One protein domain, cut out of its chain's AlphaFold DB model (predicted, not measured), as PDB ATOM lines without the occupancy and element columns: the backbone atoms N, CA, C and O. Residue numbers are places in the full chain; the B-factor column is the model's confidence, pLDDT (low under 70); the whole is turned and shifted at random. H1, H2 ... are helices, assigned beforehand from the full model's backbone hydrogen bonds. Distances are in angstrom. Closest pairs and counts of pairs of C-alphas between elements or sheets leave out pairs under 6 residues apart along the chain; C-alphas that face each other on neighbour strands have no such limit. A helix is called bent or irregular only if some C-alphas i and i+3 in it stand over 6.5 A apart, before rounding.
ATOM      1  N   THR A   5     -49.460 -47.826   7.318       80.00
ATOM      2  CA  THR A   5     -49.741 -48.988   6.470       80.00
ATOM      3  C   THR A   5     -48.602 -50.012   6.420       80.00
ATOM      4  O   THR A   5     -48.856 -51.172   6.113       80.00
ATOM      5  N   MET A   6     -47.362 -49.631   6.753       81.00
ATOM      6  CA  MET A   6     -46.188 -50.517   6.742       81.00
ATOM      7  C   MET A   6     -45.949 -51.227   8.088       81.00
ATOM      8  O   MET A   6     -45.193 -52.200   8.147       81.00
ATOM      9  N   LEU A   7     -46.599 -50.784   9.173       79.50
ATOM     10  CA  LEU A   7     -46.452 -51.351  10.523       79.50
ATOM     11  C   LEU A   7     -46.726 -52.868  10.614       79.50
ATOM     12  O   LEU A   7     -45.945 -53.557  11.279       79.50
ATOM     13  N   PRO A   8     -47.779 -53.429   9.979       85.50
ATOM     14  CA  PRO A   8     -48.066 -54.863  10.057       85.50
ATOM     15  C   PRO A   8     -46.959 -55.745   9.465       85.50
ATOM     16  O   PRO A   8     -46.673 -56.815   9.999       85.50
ATOM     17  N   ASP A   9     -46.307 -55.292   8.394       83.38
ATOM     18  CA  ASP A   9     -45.229 -56.042   7.742       83.38
ATOM     19  C   ASP A   9     -43.902 -55.914   8.489       83.38
ATOM     20  O   ASP A   9     -43.117 -56.861   8.528       83.38
ATOM     21  N   ILE A  10     -43.671 -54.773   9.141       81.62
ATOM     22  CA  ILE A  10     -42.531 -54.576  10.038       81.62
ATOM     23  C   ILE A  10     -42.652 -55.494  11.261       81.62
ATOM     24  O   ILE A  10     -41.687 -56.173  11.602       81.62
ATOM     25  N   LYS A  11     -43.845 -55.599  11.869       85.44
ATOM     26  CA  LYS A  11     -44.114 -56.514  12.998       85.44
ATOM     27  C   LYS A  11     -43.758 -57.970  12.695       85.44
ATOM     28  O   LYS A  11     -43.296 -58.670  13.584       85.44
ATOM     29  N   LYS A  12     -43.950 -58.423  11.452       85.44
ATOM     30  CA  LYS A  12     -43.633 -59.799  11.030       85.44
ATOM     31  C   LYS A  12     -42.137 -60.065  10.849       85.44
ATOM     32  O   LYS A  12     -41.734 -61.222  10.836       85.44
ATOM     33  N   LYS A  13     -41.329 -59.020  10.635       81.94
ATOM     34  CA  LYS A  13     -39.904 -59.130  10.271       81.94
ATOM     35  C   LYS A  13     -38.950 -58.865  11.430       81.94
ATOM     36  O   LYS A  13     -37.747 -59.033  11.265       81.94
ATOM     37  N   VAL A  14     -39.467 -58.412  12.566       79.88
ATOM     38  CA  VAL A  14     -38.667 -58.008  13.723       79.88
ATOM     39  C   VAL A  14     -38.909 -59.009  14.841       79.88
ATOM     40  O   VAL A  14     -40.050 -59.209  15.246       79.88
ATOM     41  N   GLU A  15     -37.834 -59.633  15.323       80.50
ATOM     42  CA  GLU A  15     -37.890 -60.681  16.355       80.50
ATOM     43  C   GLU A  15     -38.500 -60.183  17.672       80.50
ATOM     44  O   GLU A  15     -39.239 -60.915  18.324       80.50
ATOM     45  N   ASP A  16     -38.248 -58.922  18.033       80.12
ATOM     46  CA  ASP A  16     -38.848 -58.262  19.192       80.12
ATOM     47  C   ASP A  16     -39.357 -56.869  18.808       80.12
ATOM     48  O   ASP A  16     -38.649 -55.860  18.890       80.12
ATOM     49  N   PHE A  17     -40.610 -56.809  18.353       77.38
ATOM     50  CA  PHE A  17     -41.245 -55.544  17.995       77.38
ATOM     51  C   PHE A  17     -41.365 -54.602  19.199       77.38
ATOM     52  O   PHE A  17     -41.310 -53.393  19.013       77.38
ATOM     53  N   ASN A  18     -41.493 -55.120  20.423       74.88
ATOM     54  CA  ASN A  18     -41.669 -54.301  21.626       74.88
ATOM     55  C   ASN A  18     -40.340 -53.780  22.194       74.88
ATOM     56  O   ASN A  18     -40.344 -53.079  23.206       74.88
ATOM     57  N   ASN A  19     -39.218 -54.068  21.532       71.69
ATOM     58  CA  ASN A  19     -37.915 -53.543  21.899       71.69
ATOM     59  C   ASN A  19     -37.948 -51.996  21.982       71.69
ATOM     60  O   ASN A  19     -38.245 -51.337  20.977       71.69
ATOM     61  N   PRO A  20     -37.585 -51.387  23.128       55.81
ATOM     62  CA  PRO A  20     -37.662 -49.936  23.317       55.81
ATOM     63  C   PRO A  20     -36.830 -49.126  22.310       55.81
ATOM     64  O   PRO A  20     -37.235 -48.045  21.889       55.81
ATOM     65  N   ILE A  21     -35.681 -49.651  21.867       52.28
ATOM     66  CA  ILE A  21     -34.818 -49.000  20.868       52.28
ATOM     67  C   ILE A  21     -35.502 -49.007  19.502       52.28
ATOM     68  O   ILE A  21     -35.506 -47.996  18.797       52.28
ATOM     69  N   PHE A  22     -36.113 -50.133  19.141       61.50
ATOM     70  CA  PHE A  22     -36.826 -50.261  17.879       61.50
ATOM     71  C   PHE A  22     -38.088 -49.391  17.845       61.50
ATOM     72  O   PHE A  22     -38.330 -48.707  16.853       61.50
ATOM     73  N   GLN A  23     -38.835 -49.331  18.951       76.75
ATOM     74  CA  GLN A  23     -39.982 -48.431  19.107       76.75
ATOM     75  C   GLN A  23     -39.576 -46.954  19.008       76.75
ATOM     76  O   GLN A  23     -40.253 -46.174  18.340       76.75
ATOM     77  N   ARG A  24     -38.431 -46.566  19.587       62.56
ATOM     78  CA  ARG A  24     -37.859 -45.216  19.436       62.56
ATOM     79  C   ARG A  24     -37.471 -44.911  17.989       62.56
ATOM     80  O   ARG A  24     -37.797 -43.835  17.492       62.56
ATOM     81  N   TYR A  25     -36.824 -45.855  17.303       70.94
ATOM     82  CA  TYR A  25     -36.488 -45.717  15.885       70.94
ATOM     83  C   TYR A  25     -37.750 -45.555  15.026       70.94
ATOM     84  O   TYR A  25     -37.858 -44.574  14.293       70.94
ATOM     85  N   LEU A  26     -38.739 -46.441  15.186       70.00
ATOM     86  CA  LEU A  26     -40.040 -46.367  14.514       70.00
ATOM     87  C   LEU A  26     -40.716 -45.018  14.745       70.00
ATOM     88  O   LEU A  26     -41.054 -44.338  13.783       70.00
ATOM     89  N   LYS A  27     -40.835 -44.580  16.002       69.50
ATOM     90  CA  LYS A  27     -41.421 -43.280  16.354       69.50
ATOM     91  C   LYS A  27     -40.679 -42.121  15.678       69.50
ATOM     92  O   LYS A  27     -41.319 -41.214  15.153       69.50
ATOM     93  N   SER A  28     -39.347 -42.175  15.624       64.75
ATOM     94  CA  SER A  28     -38.514 -41.155  14.967       64.75
ATOM     95  C   SER A  28     -38.600 -41.156  13.432       64.75
ATOM     96  O   SER A  28     -38.326 -40.132  12.802       64.75
ATOM     97  N   GLU A  29     -38.944 -42.295  12.824       67.62
ATOM     98  CA  GLU A  29     -39.124 -42.476  11.374       67.62
ATOM     99  C   GLU A  29     -40.570 -42.242  10.911       67.62
ATOM    100  O   GLU A  29     -40.804 -41.974   9.728       67.62
ATOM    101  N   MET A  30     -41.530 -42.359  11.834       65.31
ATOM    102  CA  MET A  30     -42.954 -42.090  11.631       65.31
ATOM    103  C   MET A  30     -43.317 -40.619  11.862       65.31
ATOM    104  O   MET A  30     -44.260 -40.120  11.255       65.31
ATOM    105  N   GLN A  31     -42.580 -39.895  12.710       64.75
ATOM    106  CA  GLN A  31     -42.772 -38.452  12.854       64.75
ATOM    107  C   GLN A  31     -42.364 -37.733  11.558       64.75
ATOM    108  O   GLN A  31     -41.201 -37.774  11.153       64.75
ATOM    109  N   GLN A  32     -43.317 -37.048  10.915       60.06
ATOM    110  CA  GLN A  32     -43.025 -36.108   9.831       60.06
ATOM    111  C   GLN A  32     -42.097 -35.014  10.372       60.06
ATOM    112  O   GLN A  32     -42.510 -34.166  11.158       60.06
ATOM    113  N   ARG A  33     -40.816 -35.065   9.988       64.94
ATOM    114  CA  ARG A  33     -39.760 -34.253  10.618       64.94
ATOM    115  C   ARG A  33     -39.832 -32.760  10.281       64.94
ATOM    116  O   ARG A  33     -39.192 -31.975  10.971       64.94
ATOM    117  N   TYR A  34     -40.584 -32.366   9.252       77.50
ATOM    118  CA  TYR A  34     -40.526 -31.011   8.703       77.50
ATOM    119  C   TYR A  34     -41.916 -30.499   8.314       77.50
ATOM    120  O   TYR A  34     -42.327 -30.593   7.163       77.50
ATOM    121  N   VAL A  35     -42.654 -29.955   9.278       86.19
ATOM    122  CA  VAL A  35     -43.924 -29.253   9.038       86.19
ATOM    123  C   VAL A  35     -43.676 -27.750   9.159       86.19
ATOM    124  O   VAL A  35     -42.935 -27.314  10.040       86.19
ATOM    125  N   CYS A  36     -44.249 -26.958   8.254       87.25
ATOM    126  CA  CYS A  36     -44.160 -25.503   8.331       87.25
ATOM    127  C   CYS A  36     -44.890 -24.989   9.587       87.25
ATOM    128  O   CYS A  36     -46.087 -25.223   9.699       87.25
ATOM    129  N   PRO A  37     -44.239 -24.234  10.492       88.94
ATOM    130  CA  PRO A  37     -44.874 -23.756  11.725       88.94
ATOM    131  C   PRO A  37     -45.865 -22.596  11.512       88.94
ATOM    132  O   PRO A  37     -46.435 -22.105  12.481       88.94
ATOM    133  N   ILE A  38     -46.022 -22.105  10.275       91.62
ATOM    134  CA  ILE A  38     -46.911 -20.978   9.940       91.62
ATOM    135  C   ILE A  38     -48.186 -21.446   9.231       91.62
ATOM    136  O   ILE A  38     -49.252 -20.889   9.478       91.62
ATOM    137  N   CYS A  39     -48.090 -22.434   8.337       91.62
ATOM    138  CA  CYS A  39     -49.228 -22.906   7.539       91.62
ATOM    139  C   CYS A  39     -49.457 -24.421   7.604       91.62
ATOM    140  O   CYS A  39     -50.247 -24.947   6.822       91.62
ATOM    141  N   ASP A  40     -48.740 -25.124   8.483       88.06
ATOM    142  CA  ASP A  40     -48.842 -26.569   8.705       88.06
ATOM    143  C   ASP A  40     -48.600 -27.438   7.459       88.06
ATOM    144  O   ASP A  40     -48.916 -28.629   7.438       88.06
ATOM    145  N   LEU A  41     -47.985 -26.876   6.410       87.25
ATOM    146  CA  LEU A  41     -47.655 -27.620   5.200       87.25
ATOM    147  C   LEU A  41     -46.565 -28.668   5.505       87.25
ATOM    148  O   LEU A  41     -45.458 -28.294   5.925       87.25
ATOM    149  N   PRO A  42     -46.821 -29.967   5.272       83.75
ATOM    150  CA  PRO A  42     -45.814 -31.001   5.443       83.75
ATOM    151  C   PRO A  42     -44.780 -30.916   4.319       83.75
ATOM    152  O   PRO A  42     -45.117 -30.833   3.139       83.75
ATOM    153  N   ASN A  43     -43.503 -30.965   4.687       83.38
ATOM    154  CA  ASN A  43     -42.381 -30.945   3.761       83.38
ATOM    155  C   ASN A  43     -41.627 -32.283   3.823       83.38
ATOM    156  O   ASN A  43     -41.424 -32.839   4.905       83.38
ATOM    157  N   PRO A  44     -41.193 -32.822   2.669       77.00
ATOM    158  CA  PRO A  44     -40.556 -34.137   2.611       77.00
ATOM    159  C   PRO A  44     -39.156 -34.147   3.241       77.00
ATOM    160  O   PRO A  44     -38.713 -35.185   3.733       77.00
ATOM    161  N   ASP A  45     -38.470 -33.004   3.254       79.62
ATOM    162  CA  ASP A  45     -37.152 -32.835   3.855       79.62
ATOM    163  C   ASP A  45     -36.922 -31.388   4.336       79.62
ATOM    164  O   ASP A  45     -37.686 -30.467   4.025       79.62
ATOM    165  N   PHE A  46     -35.842 -31.191   5.097       80.81
ATOM    166  CA  PHE A  46     -35.447 -29.892   5.648       80.81
ATOM    167  C   PHE A  46     -35.167 -28.841   4.566       80.81
ATOM    168  O   PHE A  46     -35.458 -27.661   4.748       80.81
ATOM    169  N   THR A  47     -34.620 -29.258   3.422       83.25
ATOM    170  CA  THR A  47     -34.291 -28.347   2.318       83.25
ATOM    171  C   THR A  47     -35.566 -27.772   1.712       83.25
ATOM    172  O   THR A  47     -35.625 -26.579   1.417       83.25
ATOM    173  N   GLN A  48     -36.598 -28.600   1.551       85.81
ATOM    174  CA  GLN A  48     -37.907 -28.169   1.070       85.81
ATOM    175  C   GLN A  48     -38.620 -27.281   2.087       85.81
ATOM    176  O   GLN A  48     -39.139 -26.241   1.692       85.81
ATOM    177  N   LEU A  49     -38.539 -27.596   3.386       87.06
ATOM    178  CA  LEU A  49     -39.039 -26.706   4.438       87.06
ATOM    179  C   LEU A  49     -38.358 -25.334   4.377       87.06
ATOM    180  O   LEU A  49     -39.030 -24.308   4.360       87.06
ATOM    181  N   HIS A  50     -37.029 -25.295   4.272       87.50
ATOM    182  CA  HIS A  50     -36.278 -24.045   4.189       87.50
ATOM    183  C   HIS A  50     -36.629 -23.238   2.925       87.50
ATOM    184  O   HIS A  50     -36.788 -22.019   2.987       87.50
ATOM    185  N   LYS A  51     -36.790 -23.896   1.767       91.81
ATOM    186  CA  LYS A  51     -37.254 -23.246   0.527       91.81
ATOM    187  C   LYS A  51     -38.665 -22.686   0.678       91.81
ATOM    188  O   LYS A  51     -38.887 -21.524   0.350       91.81
ATOM    189  N   HIS A  52     -39.585 -23.487   1.203       92.12
ATOM    190  CA  HIS A  52     -40.959 -23.081   1.463       92.12
ATOM    191  C   HIS A  52     -41.013 -21.861   2.394       92.12
ATOM    192  O   HIS A  52     -41.666 -20.878   2.058       92.12
ATOM    193  N   MET A  53     -40.252 -21.860   3.492       90.00
ATOM    194  CA  MET A  53     -40.194 -20.728   4.423       90.00
ATOM    195  C   MET A  53     -39.683 -19.443   3.765       90.00
ATOM    196  O   MET A  53     -40.270 -18.382   3.957       90.00
ATOM    197  N   ASN A  54     -38.638 -19.527   2.939       88.44
ATOM    198  CA  ASN A  54     -38.083 -18.350   2.264       88.44
ATOM    199  C   ASN A  54     -38.980 -17.792   1.148       88.44
ATOM    200  O   ASN A  54     -38.864 -16.612   0.818       88.44
ATOM    201  N   ILE A  55     -39.841 -18.624   0.555       92.81
ATOM    202  CA  ILE A  55     -40.740 -18.223  -0.537       92.81
ATOM    203  C   ILE A  55     -42.090 -17.756   0.013       92.81
ATOM    204  O   ILE A  55     -42.563 -16.683  -0.350       92.81
ATOM    205  N   CYS A  56     -42.714 -18.552   0.878       92.19
ATOM    206  CA  CYS A  56     -44.088 -18.346   1.333       92.19
ATOM    207  C   CYS A  56     -44.184 -17.532   2.631       92.19
ATOM    208  O   CYS A  56     -45.239 -16.968   2.908       92.19
ATOM    209  N   HIS A  57     -43.108 -17.457   3.426       91.94
ATOM    210  CA  HIS A  57     -43.121 -16.879   4.777       91.94
ATOM    211  C   HIS A  57     -41.882 -16.018   5.077       91.94
ATOM    212  O   HIS A  57     -41.385 -15.999   6.205       91.94
ATOM    213  N   LYS A  58     -41.379 -15.288   4.074       90.06
ATOM    214  CA  LYS A  58     -40.147 -14.485   4.176       90.06
ATOM    215  C   LYS A  58     -40.182 -13.455   5.313       90.06
ATOM    216  O   LYS A  58     -39.165 -13.229   5.963       90.06
ATOM    217  N   ASP A  59     -41.353 -12.898   5.603       92.81
ATOM    218  CA  ASP A  59     -41.534 -11.887   6.655       92.81
ATOM    219  C   ASP A  59     -41.578 -12.489   8.073       92.81
ATOM    220  O   ASP A  59     -41.553 -11.769   9.068       92.81
ATOM    221  N   HIS A  60     -41.607 -13.821   8.187       88.12
ATOM    222  CA  HIS A  60     -41.663 -14.547   9.458       88.12
ATOM    223  C   HIS A  60     -40.356 -15.265   9.808       88.12
ATOM    224  O   HIS A  60     -40.320 -15.999  10.793       88.12
ATOM    225  N   VAL A  61     -39.271 -15.046   9.056       81.31
ATOM    226  CA  VAL A  61     -37.962 -15.684   9.307       81.31
ATOM    227  C   VAL A  61     -37.441 -15.381  10.718       81.31
ATOM    228  O   VAL A  61     -36.783 -16.221  11.334       81.31
ATOM    229  N   ASP A  62     -37.792 -14.217  11.273       85.06
ATOM    230  CA  ASP A  62     -37.387 -13.837  12.624       85.06
ATOM    231  C   ASP A  62     -38.247 -14.418  13.758       85.06
ATOM    232  O   ASP A  62     -37.864 -14.313  14.929       85.06
ATOM    233  N   ASN A  63     -39.371 -15.066  13.436       88.88
ATOM    234  CA  ASN A  63     -40.268 -15.657  14.423       88.88
ATOM    235  C   ASN A  63     -39.550 -16.791  15.197       88.88
ATOM    236  O   ASN A  63     -38.947 -17.666  14.572       88.88
ATOM    237  N   PRO A  64     -39.624 -16.832  16.541       84.94
ATOM    238  CA  PRO A  64     -38.985 -17.875  17.347       84.94
ATOM    239  C   PRO A  64     -39.344 -19.310  16.935       84.94
ATOM    240  O   PRO A  64     -38.457 -20.158  16.872       84.94
ATOM    241  N   ALA A  65     -40.609 -19.572  16.589       81.81
ATOM    242  CA  ALA A  65     -41.061 -20.892  16.144       81.81
ATOM    243  C   ALA A  65     -40.450 -21.277  14.787       81.81
ATOM    244  O   ALA A  65     -40.104 -22.433  14.554       81.81
ATOM    245  N   VAL A  66     -40.256 -20.290  13.906       84.50
ATOM    246  CA  VAL A  66     -39.574 -20.465  12.619       84.50
ATOM    247  C   VAL A  66     -38.086 -20.728  12.825       84.50
ATOM    248  O   VAL A  66     -37.549 -21.650  12.221       84.50
ATOM    249  N   LYS A  67     -37.427 -19.984  13.721       84.56
ATOM    250  CA  LYS A  67     -36.019 -20.217  14.075       84.56
ATOM    251  C   LYS A  67     -35.798 -21.600  14.680       84.56
ATOM    252  O   LYS A  67     -34.798 -22.230  14.363       84.56
ATOM    253  N   GLU A  68     -36.719 -22.083  15.514       81.94
ATOM    254  CA  GLU A  68     -36.658 -23.439  16.069       81.94
ATOM    255  C   GLU A  68     -36.863 -24.506  14.982       81.94
ATOM    256  O   GLU A  68     -36.082 -25.452  14.904       81.94
ATOM    257  N   ALA A  69     -37.861 -24.342  14.105       79.94
ATOM    258  CA  ALA A  69     -38.134 -25.280  13.011       79.94
ATOM    259  C   ALA A  69     -37.016 -25.318  11.950       79.94
ATOM    260  O   ALA A  69     -36.778 -26.357  11.334       79.94
ATOM    261  N   LEU A  70     -36.322 -24.194  11.743       82.31
ATOM    262  CA  LEU A  70     -35.180 -24.063  10.835       82.31
ATOM    263  C   LEU A  70     -33.825 -24.297  11.520       82.31
ATOM    264  O   LEU A  70     -32.793 -24.170  10.864       82.31
ATOM    265  N   ASP A  71     -33.787 -24.649  12.806       79.31
ATOM    266  CA  ASP A  71     -32.549 -25.060  13.466       79.31
ATOM    267  C   ASP A  71     -32.280 -26.540  13.136       79.31
ATOM    268  O   ASP A  71     -32.996 -27.418  13.631       79.31
ATOM    269  N   PRO A  72     -31.242 -26.861  12.338       66.62
ATOM    270  CA  PRO A  72     -30.920 -28.240  11.966       66.62
ATOM    271  C   PRO A  72     -30.507 -29.102  13.171       66.62
ATOM    272  O   PRO A  72     -30.446 -30.327  13.067       66.62
ATOM    273  N   LEU A  73     -30.229 -28.480  14.323       59.97
ATOM    274  CA  LEU A  73     -29.898 -29.141  15.583       59.97
ATOM    275  C   LEU A  73     -31.065 -29.153  16.581       59.97
ATOM    276  O   LEU A  73     -30.897 -29.694  17.675       59.97
ATOM    277  N   SER A  74     -32.241 -28.611  16.243       63.69
ATOM    278  CA  SER A  74     -33.419 -28.588  17.130       63.69
ATOM    279  C   SER A  74     -33.816 -29.985  17.616       63.69
ATOM    280  O   SER A  74     -34.056 -30.184  18.805       63.69
ATOM    281  N   GLY A  75     -33.790 -30.983  16.727       50.84
ATOM    282  CA  GLY A  75     -34.045 -32.384  17.072       50.84
ATOM    283  C   GLY A  75     -33.012 -32.958  18.047       50.84
ATOM    284  O   GLY A  75     -33.371 -33.638  19.003       50.84
ATOM    285  N   VAL A  76     -31.731 -32.617  17.876       46.75
ATOM    286  CA  VAL A  76     -30.650 -33.037  18.788       46.75
ATOM    287  C   VAL A  76     -30.774 -32.336  20.146       46.75
ATOM    288  O   VAL A  76     -30.556 -32.958  21.184       46.75
ATOM    289  N   LYS A  77     -31.184 -31.063  20.160       47.22
ATOM    290  CA  LYS A  77     -31.481 -30.308  21.386       47.22
ATOM    291  C   LYS A  77     -32.705 -30.869  22.121       47.22
ATOM    292  O   LYS A  77     -32.662 -30.950  23.344       47.22
ATOM    293  N   LYS A  78     -33.745 -31.330  21.410       45.16
ATOM    294  CA  LYS A  78     -34.912 -32.012  22.006       45.16
ATOM    295  C   LYS A  78     -34.552 -33.363  22.629       45.16
ATOM    296  O   LYS A  78     -35.004 -33.640  23.732       45.16
ATOM    297  N   ILE A  79     -33.659 -34.143  22.011       44.03
ATOM    298  CA  ILE A  79     -33.137 -35.397  22.599       44.03
ATOM    299  C   ILE A  79     -32.391 -35.143  23.925       44.03
ATOM    300  O   ILE A  79     -32.355 -36.009  24.793       44.03
ATOM    301  N   LEU A  80     -31.812 -33.952  24.111       42.59
ATOM    302  CA  LEU A  80     -31.081 -33.572  25.325       42.59
ATOM    303  C   LEU A  80     -31.952 -32.920  26.418       42.59
ATOM    304  O   LEU A  80     -31.460 -32.753  27.534       42.59
ATOM    305  N   ILE A  81     -33.197 -32.513  26.130       43.78
ATOM    306  CA  ILE A  81     -33.996 -31.653  27.032       43.78
ATOM    307  C   ILE A  81     -35.472 -32.089  27.126       43.78
ATOM    308  O   ILE A  81     -36.314 -31.303  27.551       43.78
TER     309      ILE A  81
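AT A GLANCE: This is residues 5 to 81 of the 374 residues of an uncharacterized protein of Methanosarcina mazei (UniProt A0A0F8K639). Five short helices are strung out along an elongated chain with no common core: H1 and H2 make one end, and a long link leads to the other end, where H3 and H4 gather. From there H5 folds back, and residues 76 to 81 stick out. The printed part has 77 residues, is all helix and loose, with a radius of gyration of the C-alphas of 15.9 A, and spans 50 by 28 by 16 A.

IN THESE COORDINATES: H1, residues 5 to 13, begins at C-alpha 5 (-49.741, -48.988, 6.470) and is irregular: C-alphas 5 and 8 are 7.1 A apart. H2, residues 20 to 30, is 15.0 A long, and H3, residues 46 to 56, 15.1 A. H4 is residues 64 to 69; H5, residues 74 to 81, ends at C-alpha 81 (-33.996, -31.653, 27.032).

HOW THE PARTS SIT: H1 and H2 are apart, as are H2 and H3. H3 and H4 are near each other, their closest C-alphas 8.2 A apart. H4 and H5 are close but not clearly touching, about perpendicular at 79 degrees; their closest C-alphas, of Glu 68 and Ser 74, are 6.2 A apart. Every O i to N i+4 pair is within hydrogen-bond range in H2, H3, H4 and H5, and 3 of 5 in H1.

THE WHOLE: The C-alphas farthest apart, of Glu 15 and Asp 59, are 49.9 A apart. The printed part has no cut. The link from H2 to H3 is long. The pLDDT is under 70 at residues 20 to 22, 24, 27 to 33 and 72 to 81.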